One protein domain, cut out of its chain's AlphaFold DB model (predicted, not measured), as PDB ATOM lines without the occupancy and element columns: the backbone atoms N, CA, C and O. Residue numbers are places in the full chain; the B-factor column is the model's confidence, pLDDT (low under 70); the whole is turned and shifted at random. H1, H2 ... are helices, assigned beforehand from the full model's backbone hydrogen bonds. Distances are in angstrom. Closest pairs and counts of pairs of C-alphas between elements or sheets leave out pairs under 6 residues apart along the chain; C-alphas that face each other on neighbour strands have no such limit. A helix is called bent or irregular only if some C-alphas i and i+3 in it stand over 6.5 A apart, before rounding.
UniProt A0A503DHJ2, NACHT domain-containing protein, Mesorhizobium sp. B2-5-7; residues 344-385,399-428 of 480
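This is residues 344 to 385 and 399 to 428 of the 480 residues of the protein "NACHT domain-containing protein" of Mesorhizobium sp. B2-5-7 (UniProt A0A503DHJ2). Four helices follow one another in a row along the longest axis, each turned steeply against the next and touching just its neighbours in the row, with no core shared by the four. A long loop, residues 354 to 369, links H1 to H2 at one end of the row; H3 and H4 make the other end. The printed part has 72 residues with four named helices in the order H1, H2, H3, H4 and no named strand: all helix. It is elongated, spanning 41 by 22 by 22 A, and only just loose, close to compact, with a radius of gyration of the C-alphas of 13.9 A.

H1, residues 344 to 353, begins with C-alpha 344 at (157.532, 133.317, 182.346) and is 14.5 A long. H2, residues 370 to 383, is 20.0 A long; it is neither bent nor irregular, but only just: C-alphas 379 and 382 are 6.2 A apart. H3, residues 399 to 414, the longest helix by residues, measures 23.4 A. H4, residues 420 to 428, measures 12.3 A and ends with C-alpha 428 at (141.567, 135.375, 154.196).

H1 touches H2 at a steep tilt of 52 degrees, the same way; their closest C-alphas, of Phe 350 and Tyr 377, are 6.5 A apart. H2, with residues 372 to 376 alone, touches residues 399 to 406 of H3, closest at the C-alphas of Ile 376 and Leu 403, 6.6 A. These two run opposite ways at a steep tilt of 64 degrees. H3 touches H4 at a steep tilt of 60 degrees, opposite ways, with the closest C-alphas, of Ala 409 and Pro 420, 4.9 A apart. H1 is apart from H3 and H4, and H2 from H4. Each O i to N i+4 pair is within hydrogen-bond range in H1 and H4, against 8 of 10 in H2 and 10 of 12 in H3.

The two C-alphas farthest apart, of Ser 358 and Gly 417, are 41.4 A apart. Residues 386 to 398 are not printed; C-alphas 385 and 399 are 17.4 A apart across the cut. The link from H1 to H2 is long, that from H3 to H4 tight. Mean pLDDT of the printed part is 77.5, with residues 358 to 361, 380 to 385 and 413 to 417 under 70.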
ATOM      1  N   ASN A 344     156.166 133.749 182.029       88.31
ATOM      2  CA  ASN A 344     157.532 133.317 182.346       88.31
ATOM      3  C   ASN A 344     158.142 132.416 181.259       88.31
ATOM      4  O   ASN A 344     159.335 132.510 180.967       88.31
ATOM      5  N   GLU A 345     157.333 131.556 180.642       89.94
ATOM      6  CA  GLU A 345     157.768 130.672 179.560       89.94
ATOM      7  C   GLU A 345     157.942 131.445 178.249       89.94
ATOM      8  O   GLU A 345     158.900 131.198 177.518       89.94
ATOM      9  N   VAL A 346     157.090 132.442 177.989       87.81
ATOM     10  CA  VAL A 346     157.261 133.373 176.863       87.81
ATOM     11  C   VAL A 346     158.579 134.145 176.993       87.81
ATOM     12  O   VAL A 346     159.365 134.193 176.044       87.81
ATOM     13  N   LYS A 347     158.886 134.666 178.190       86.00
ATOM     14  CA  LYS A 347     160.175 135.319 178.485       86.00
ATOM     15  C   LYS A 347     161.357 134.370 178.279       86.00
ATOM     16  O   LYS A 347     162.371 134.761 177.701       86.00
ATOM     17  N   ALA A 348     161.229 133.116 178.714       88.25
ATOM     18  CA  ALA A 348     162.259 132.102 178.506       88.25
ATOM     19  C   ALA A 348     162.471 131.780 177.015       88.25
ATOM     20  O   ALA A 348     163.616 131.635 176.588       88.25
ATOM     21  N   LEU A 349     161.394 131.699 176.225       86.69
ATOM     22  CA  LEU A 349     161.462 131.495 174.777       86.69
ATOM     23  C   LEU A 349     162.183 132.653 174.091       86.69
ATOM     24  O   LEU A 349     163.115 132.418 173.324       86.69
ATOM     25  N   PHE A 350     161.817 133.893 174.420       84.12
ATOM     26  CA  PHE A 350     162.472 135.071 173.860       84.12
ATOM     27  C   PHE A 350     163.972 135.086 174.144       84.12
ATOM     28  O   PHE A 350     164.754 135.226 173.212       84.12
ATOM     29  N   ARG A 351     164.398 134.875 175.398       84.94
ATOM     30  CA  ARG A 351     165.831 134.872 175.763       84.94
ATOM     31  C   ARG A 351     166.627 133.792 175.022       84.94
ATOM     32  O   ARG A 351     167.821 133.955 174.799       84.94
ATOM     33  N   LYS A 352     165.984 132.682 174.645       85.12
ATOM     34  CA  LYS A 352     166.615 131.604 173.865       85.12
ATOM     35  C   LYS A 352     166.754 131.944 172.383       85.12
ATOM     36  O   LYS A 352     167.714 131.496 171.765       85.12
ATOM     37  N   ILE A 353     165.808 132.700 171.827       80.25
ATOM     38  CA  ILE A 353     165.844 133.166 170.433       80.25
ATOM     39  C   ILE A 353     166.788 134.369 170.303       80.25
ATOM     40  O   ILE A 353     167.621 134.401 169.405       80.25
ATOM     41  N   ASN A 354     166.718 135.300 171.255       79.00
ATOM     42  CA  ASN A 354     167.424 136.578 171.264       79.00
ATOM     43  C   ASN A 354     168.332 136.714 172.505       79.00
ATOM     44  O   ASN A 354     168.058 137.524 173.392       79.00
ATOM     45  N   PRO A 355     169.438 135.953 172.598       79.62
ATOM     46  CA  PRO A 355     170.273 135.902 173.803       79.62
ATOM     47  C   PRO A 355     171.015 137.208 174.118       79.62
ATOM     48  O   PRO A 355     171.537 137.359 175.219       79.62
ATOM     49  N   LYS A 356     171.100 138.132 173.154       79.06
ATOM     50  CA  LYS A 356     171.797 139.419 173.293       79.06
ATOM     51  C   LYS A 356     170.893 140.562 173.765       79.06
ATOM     52  O   LYS A 356     171.416 141.623 174.081       79.06
ATOM     53  N   MET A 357     169.573 140.369 173.794       72.25
ATOM     54  CA  MET A 357     168.620 141.426 174.143       72.25
ATOM     55  C   MET A 357     168.192 141.354 175.612       72.25
ATOM     56  O   MET A 357     167.936 140.273 176.150       72.25
ATOM     57  N   SER A 358     168.086 142.524 176.247       67.81
ATOM     58  CA  SER A 358     167.375 142.707 177.515       67.81
ATOM     59  C   SER A 358     165.873 142.454 177.319       67.81
ATOM     60  O   SER A 358     165.372 142.601 176.213       67.81
ATOM     61  N   GLU A 359     165.204 141.979 178.372       67.62
ATOM     62  CA  GLU A 359     163.882 141.315 178.401       67.62
ATOM     63  C   GLU A 359     162.845 141.673 177.313       67.62
ATOM     64  O   GLU A 359     162.713 142.833 176.929       67.62
ATOM     65  N   PRO A 360     162.018 140.699 176.868       69.00
ATOM     66  CA  PRO A 360     161.002 140.982 175.865       69.00
ATOM     67  C   PRO A 360     159.927 141.915 176.394       69.00
ATOM     68  O   PRO A 360     159.446 141.764 177.520       69.00
ATOM     69  N   ILE A 361     159.418 142.747 175.496       65.56
ATOM     70  CA  ILE A 361     158.122 143.386 175.679       65.56
ATOM     71  C   ILE A 361     157.051 142.381 175.303       65.56
ATOM     72  O   ILE A 361     156.975 141.905 174.166       65.56
ATOM     73  N   LEU A 362     156.217 142.053 176.279       72.50
ATOM     74  CA  LEU A 362     155.037 141.240 176.056       72.50
ATOM     75  C   LEU A 362     153.919 142.160 175.586       72.50
ATOM     76  O   LEU A 362     153.489 143.046 176.317       72.50
ATOM     77  N   MET A 363     153.490 141.977 174.340       71.88
ATOM     78  CA  MET A 363     152.352 142.708 173.794       71.88
ATOM     79  C   MET A 363     151.073 141.938 174.126       71.88
ATOM     80  O   MET A 363     151.013 140.735 173.880       71.88
ATOM     81  N   ASP A 364     150.040 142.622 174.613       72.62
ATOM     82  CA  ASP A 364     148.783 141.985 175.048       72.62
ATOM     83  C   ASP A 364     148.079 141.184 173.941       72.62
ATOM     84  O   ASP A 364     147.357 140.227 174.210       72.62
ATOM     85  N   TRP A 365     148.287 141.564 172.678       78.06
ATOM     86  CA  TRP A 365     147.700 140.890 171.517       78.06
ATOM     87  C   TRP A 365     148.496 139.663 171.051       78.06
ATOM     88  O   TRP A 365     148.025 138.925 170.181       78.06
ATOM     89  N   LEU A 366     149.710 139.463 171.572       76.06
ATOM     90  CA  LEU A 366     150.634 138.448 171.088       76.06
ATOM     91  C   LEU A 366     150.116 137.046 171.449       76.06
ATOM     92  O   LEU A 366     149.835 136.775 172.618       76.06
ATOM     93  N   PRO A 367     149.999 136.118 170.482       79.81
ATOM     94  CA  PRO A 367     149.542 134.773 170.789       79.81
ATOM     95  C   PRO A 367     150.543 134.076 171.710       79.81
ATOM     96  O   PRO A 367     151.733 134.064 171.428       79.81
ATOM     97  N   GLN A 368     150.072 133.395 172.752       84.62
ATOM     98  CA  GLN A 368     150.928 132.679 173.711       84.62
ATOM     99  C   GLN A 368     151.417 131.303 173.207       84.62
ATOM    100  O   GLN A 368     151.925 130.476 173.965       84.62
ATOM    101  N   ARG A 369     151.286 131.036 171.904       87.00
ATOM    102  CA  ARG A 369     151.674 129.762 171.290       87.00
ATOM    103  C   ARG A 369     153.152 129.784 170.905       87.00
ATOM    104  O   ARG A 369     153.537 130.664 170.131       87.00
ATOM    105  N   PRO A 370     153.967 128.793 171.325       86.50
ATOM    106  CA  PRO A 370     155.410 128.797 171.086       86.50
ATOM    107  C   PRO A 370     155.810 129.026 169.627       86.50
ATOM    108  O   PRO A 370     156.710 129.817 169.355       86.50
ATOM    109  N   LEU A 371     155.143 128.359 168.678       84.50
ATOM    110  CA  LEU A 371     155.467 128.494 167.254       84.50
ATOM    111  C   LEU A 371     155.219 129.919 166.738       84.50
ATOM    112  O   LEU A 371     156.056 130.464 166.027       84.50
ATOM    113  N   LEU A 372     154.082 130.516 167.099       83.88
ATOM    114  CA  LEU A 372     153.700 131.853 166.637       83.88
ATOM    115  C   LEU A 372     154.619 132.917 167.245       83.88
ATOM    116  O   LEU A 372     155.117 133.783 166.529       83.88
ATOM    117  N   LEU A 373     154.911 132.783 168.541       83.25
ATOM    118  CA  LEU A 373     155.888 133.615 169.244       83.25
ATOM    119  C   LEU A 373     157.266 133.544 168.599       83.25
ATOM    120  O   LEU A 373     157.923 134.567 168.451       83.25
ATOM    121  N   SER A 374     157.695 132.349 168.194       82.00
ATOM    122  CA  SER A 374     159.027 132.168 167.617       82.00
ATOM    123  C   SER A 374     159.180 132.893 166.279       82.00
ATOM    124  O   SER A 374     160.229 133.477 166.035       82.00
ATOM    125  N   TYR A 375     158.136 132.916 165.440       79.44
ATOM    126  CA  TYR A 375     158.141 133.712 164.207       79.44
ATOM    127  C   TYR A 375     158.224 135.208 164.484       79.44
ATOM    128  O   TYR A 375     159.024 135.903 163.866       79.44
ATOM    129  N   ILE A 376     157.418 135.698 165.427       77.62
ATOM    130  CA  ILE A 376     157.361 137.128 165.733       77.62
ATOM    131  C   ILE A 376     158.672 137.594 166.371       77.62
ATOM    132  O   ILE A 376     159.227 138.600 165.949       77.62
ATOM    133  N   TYR A 377     159.204 136.852 167.343       76.81
ATOM    134  CA  TYR A 377     160.458 137.201 168.013       76.81
ATOM    135  C   TYR A 377     161.694 137.069 167.138       76.81
ATOM    136  O   TYR A 377     162.677 137.752 167.413       76.81
ATOM    137  N   PHE A 378     161.654 136.222 166.113       72.44
ATOM    138  CA  PHE A 378     162.712 136.176 165.115       72.44
ATOM    139  C   PHE A 378     162.743 137.463 164.282       72.44
ATOM    140  O   PHE A 378     163.775 138.114 164.208       72.44
ATOM    141  N   GLU A 379     161.603 137.876 163.729       70.31
ATOM    142  CA  GLU A 379     161.519 139.089 162.897       70.31
ATOM    143  C   GLU A 379     161.767 140.371 163.694       70.31
ATOM    144  O   GLU A 379     162.398 141.319 163.226       70.31
ATOM    145  N   LEU A 380     161.279 140.387 164.934       64.44
ATOM    146  CA  LEU A 380     161.548 141.455 165.883       64.44
ATOM    147  C   LEU A 380     163.014 141.488 166.330       64.44
ATOM    148  O   LEU A 380     163.499 142.545 166.717       64.44
ATOM    149  N   GLY A 381     163.723 140.357 166.274       62.84
ATOM    150  CA  GLY A 381     165.107 140.226 166.727       62.84
ATOM    151  C   GLY A 381     166.062 141.222 166.075       62.84
ATOM    152  O   GLY A 381     166.880 141.828 166.760       62.84
ATOM    153  N   ASP A 382     165.900 141.425 164.766       57.06
ATOM    154  CA  ASP A 382     166.737 142.323 163.965       57.06
ATOM    155  C   ASP A 382     166.224 143.776 163.951       57.06
ATOM    156  O   ASP A 382     166.966 144.691 163.593       57.06
ATOM    157  N   THR A 383     164.960 144.006 164.324       55.34
ATOM    158  CA  THR A 383     164.314 145.334 164.293       55.34
ATOM    159  C   THR A 383     164.250 146.028 165.654       55.34
ATOM    160  O   THR A 383     164.050 147.241 165.700       55.34
ATOM    161  N   ILE A 384     164.456 145.304 166.757       54.16
ATOM    162  CA  ILE A 384     164.582 145.881 168.099       54.16
ATOM    163  C   ILE A 384     166.039 146.328 168.294       54.16
ATOM    164  O   ILE A 384     166.905 145.553 168.697       54.16
ATOM    165  N   ALA A 385     166.329 147.590 167.973       46.56
ATOM    166  CA  ALA A 385     167.602 148.212 168.327       46.56
ATOM    167  C   ALA A 385     167.725 148.352 169.864       46.56
ATOM    168  O   ALA A 385     166.711 148.581 170.525       46.56
ATOM    169  N   GLY A 399     151.631 143.092 163.028       76.50
ATOM    170  CA  GLY A 399     152.087 141.836 163.620       76.50
ATOM    171  C   GLY A 399     151.365 140.599 163.075       76.50
ATOM    172  O   GLY A 399     152.008 139.615 162.710       76.50
ATOM    173  N   TRP A 400     150.036 140.657 162.945       80.31
ATOM    174  CA  TRP A 400     149.253 139.567 162.353       80.31
ATOM    175  C   TRP A 400     149.545 139.364 160.865       80.31
ATOM    176  O   TRP A 400     149.606 138.221 160.420       80.31
ATOM    177  N   ASN A 401     149.756 140.438 160.098       84.19
ATOM    178  CA  ASN A 401     150.131 140.315 158.688       84.19
ATOM    179  C   ASN A 401     151.466 139.589 158.522       84.19
ATOM    180  O   ASN A 401     151.532 138.638 157.747       84.19
ATOM    181  N   LEU A 402     152.475 139.986 159.300       79.94
ATOM    182  CA  LEU A 402     153.793 139.357 159.307       79.94
ATOM    183  C   LEU A 402     153.712 137.867 159.668       79.94
ATOM    184  O   LEU A 402     154.291 137.015 158.991       79.94
ATOM    185  N   LEU A 403     152.941 137.541 160.710       79.56
ATOM    186  CA  LEU A 403     152.728 136.161 161.137       79.56
ATOM    187  C   LEU A 403     152.053 135.323 160.040       79.56
ATOM    188  O   LEU A 403     152.485 134.203 159.770       79.56
ATOM    189  N   LEU A 404     151.002 135.852 159.408       84.38
ATOM    190  CA  LEU A 404     150.285 135.160 158.337       84.38
ATOM    191  C   LEU A 404     151.171 134.930 157.112       84.38
ATOM    192  O   LEU A 404     151.131 133.833 156.558       84.38
ATOM    193  N   ASP A 405     151.996 135.904 156.724       84.00
ATOM    194  CA  ASP A 405     152.943 135.747 155.613       84.00
ATOM    195  C   ASP A 405     153.931 134.608 155.875       84.00
ATOM    196  O   ASP A 405     154.095 133.719 155.035       84.00
ATOM    197  N   ARG A 406     154.525 134.570 157.073       79.00
ATOM    198  CA  ARG A 406     155.457 133.504 157.467       79.00
ATOM    199  C   ARG A 406     154.794 132.134 157.538       79.00
ATOM    200  O   ARG A 406     155.363 131.156 157.051       79.00
ATOM    201  N   LEU A 407     153.587 132.049 158.099       79.75
ATOM    202  CA  LEU A 407     152.828 130.799 158.136       79.75
ATOM    203  C   LEU A 407     152.505 130.303 156.723       79.75
ATOM    204  O   LEU A 407     152.739 129.135 156.427       79.75
ATOM    205  N   CYS A 408     152.037 131.175 155.828       84.19
ATOM    206  CA  CYS A 408     151.727 130.793 154.448       84.19
ATOM    207  C   CYS A 408     152.976 130.344 153.680       84.19
ATOM    208  O   CYS A 408     152.925 129.349 152.953       84.19
ATOM    209  N   ALA A 409     154.110 131.027 153.872       80.06
ATOM    210  CA  ALA A 409     155.389 130.614 153.298       80.06
ATOM    211  C   ALA A 409     155.804 129.215 153.783       80.06
ATOM    212  O   ALA A 409     156.211 128.380 152.980       80.06
ATOM    213  N   ARG A 410     155.617 128.910 155.072       77.06
ATOM    214  CA  ARG A 410     155.879 127.570 155.614       77.06
ATOM    215  C   ARG A 410     154.951 126.501 155.044       77.06
ATOM    216  O   ARG A 410     155.422 125.433 154.664       77.06
ATOM    217  N   GLU A 411     153.647 126.758 154.985       77.38
ATOM    218  CA  GLU A 411     152.679 125.768 154.488       77.38
ATOM    219  C   GLU A 411     152.874 125.462 152.994       77.38
ATOM    220  O   GLU A 411     152.533 124.376 152.531       77.38
ATOM    221  N   THR A 412     153.514 126.364 152.246       75.44
ATOM    222  CA  THR A 412     153.919 126.131 150.849       75.44
ATOM    223  C   THR A 412     154.922 124.976 150.720       75.44
ATOM    224  O   THR A 412     154.833 124.175 149.791       75.44
ATOM    225  N   ASN A 413     155.824 124.806 151.694       65.50
ATOM    226  CA  ASN A 413     156.754 123.669 151.714       65.50
ATOM    227  C   ASN A 413     156.032 122.327 151.941       65.50
ATOM    228  O   ASN A 413     156.555 121.270 151.582       65.50
ATOM    229  N   VAL A 414     154.831 122.363 152.527       62.72
ATOM    230  CA  VAL A 414     153.989 121.187 152.796       62.72
ATOM    231  C   VAL A 414     153.062 120.903 151.607       62.72
ATOM    232  O   VAL A 414     152.946 119.760 151.160       62.72
ATOM    233  N   ALA A 415     152.440 121.939 151.041       60.62
ATOM    234  CA  ALA A 415     151.547 121.855 149.891       60.62
ATOM    235  C   ALA A 415     152.321 122.027 148.572       60.62
ATOM    236  O   ALA A 415     152.396 123.122 148.014       60.62
ATOM    237  N   ARG A 416     152.886 120.929 148.043       59.81
ATOM    238  CA  ARG A 416     153.617 120.939 146.761       59.81
ATOM    239  C   ARG A 416     152.784 121.601 145.649       59.81
ATOM    240  O   ARG A 416     151.765 121.051 145.237       59.81
ATOM    241  N   GLY A 417     153.260 122.737 145.138       66.75
ATOM    242  CA  GLY A 417     152.677 123.438 143.985       66.75
ATOM    243  C   GLY A 417     151.708 124.584 144.304       66.75
ATOM    244  O   GLY A 417     151.141 125.143 143.369       66.75
ATOM    245  N   ALA A 418     151.510 124.945 145.575       76.00
ATOM    246  CA  ALA A 418     150.814 126.177 145.954       76.00
ATOM    247  C   ALA A 418     151.819 127.316 146.182       76.00
ATOM    248  O   ALA A 418     152.896 127.071 146.700       76.00
ATOM    249  N   GLU A 419     151.471 128.555 145.836       84.25
ATOM    250  CA  GLU A 419     152.279 129.742 146.167       84.25
ATOM    251  C   GLU A 419     151.832 130.357 147.508       84.25
ATOM    252  O   GLU A 419     150.625 130.358 147.794       84.25
ATOM    253  N   PRO A 420     152.723 130.990 148.303       84.62
ATOM    254  CA  PRO A 420     152.366 131.545 149.616       84.62
ATOM    255  C   PRO A 420     151.169 132.506 149.561       84.62
ATOM    256  O   PRO A 420     150.246 132.435 150.372       84.62
ATOM    257  N   ASN A 421     151.119 133.352 148.528       86.62
ATOM    258  CA  ASN A 421     150.027 134.302 148.305       86.62
ATOM    259  C   ASN A 421     148.680 133.622 148.011       86.62
ATOM    260  O   ASN A 421     147.623 134.177 148.317       86.62
ATOM    261  N   GLN A 422     148.687 132.435 147.398       85.94
ATOM    262  CA  GLN A 422     147.463 131.676 147.138       85.94
ATOM    263  C   GLN A 422     146.905 131.098 148.440       85.94
ATOM    264  O   GLN A 422     145.706 131.227 148.693       85.94
ATOM    265  N   ILE A 423     147.780 130.535 149.283       85.62
ATOM    266  CA  ILE A 423     147.417 130.037 150.617       85.62
ATOM    267  C   ILE A 423     146.860 131.185 151.462       85.62
ATOM    268  O   ILE A 423     145.778 131.060 152.036       85.62
ATOM    269  N   ARG A 424     147.531 132.343 151.459       89.44
ATOM    270  CA  ARG A 424     147.085 133.530 152.194       89.44
ATOM    271  C   ARG A 424     145.690 133.989 151.773       89.44
ATOM    272  O   ARG A 424     144.811 134.139 152.618       89.44
ATOM    273  N   ARG A 425     145.447 134.137 150.467       88.44
ATOM    274  CA  ARG A 425     144.124 134.520 149.940       88.44
ATOM    275  C   ARG A 425     143.036 133.515 150.308       88.44
ATOM    276  O   ARG A 425     141.897 133.910 150.553       88.44
ATOM    277  N   LEU A 426     143.360 132.222 150.321       87.25
ATOM    278  CA  LEU A 426     142.426 131.185 150.749       87.25
ATOM    279  C   LEU A 426     142.074 131.347 152.232       87.25
ATOM    280  O   LEU A 426     140.890 131.366 152.565       87.25
ATOM    281  N   LEU A 427     143.073 131.524 153.101       86.00
ATOM    282  CA  LEU A 427     142.860 131.761 154.532       86.00
ATOM    283  C   LEU A 427     142.028 133.022 154.785       86.00
ATOM    284  O   LEU A 427     141.077 132.979 155.560       86.00
ATOM    285  N   GLU A 428     142.324 134.123 154.091       88.44
ATOM    286  CA  GLU A 428     141.567 135.375 154.196       88.44
ATOM    287  C   GLU A 428     140.100 135.191 153.773       88.44
ATOM    288  O   GLU A 428     139.196 135.693 154.444       88.44
TER     289      GLU A 428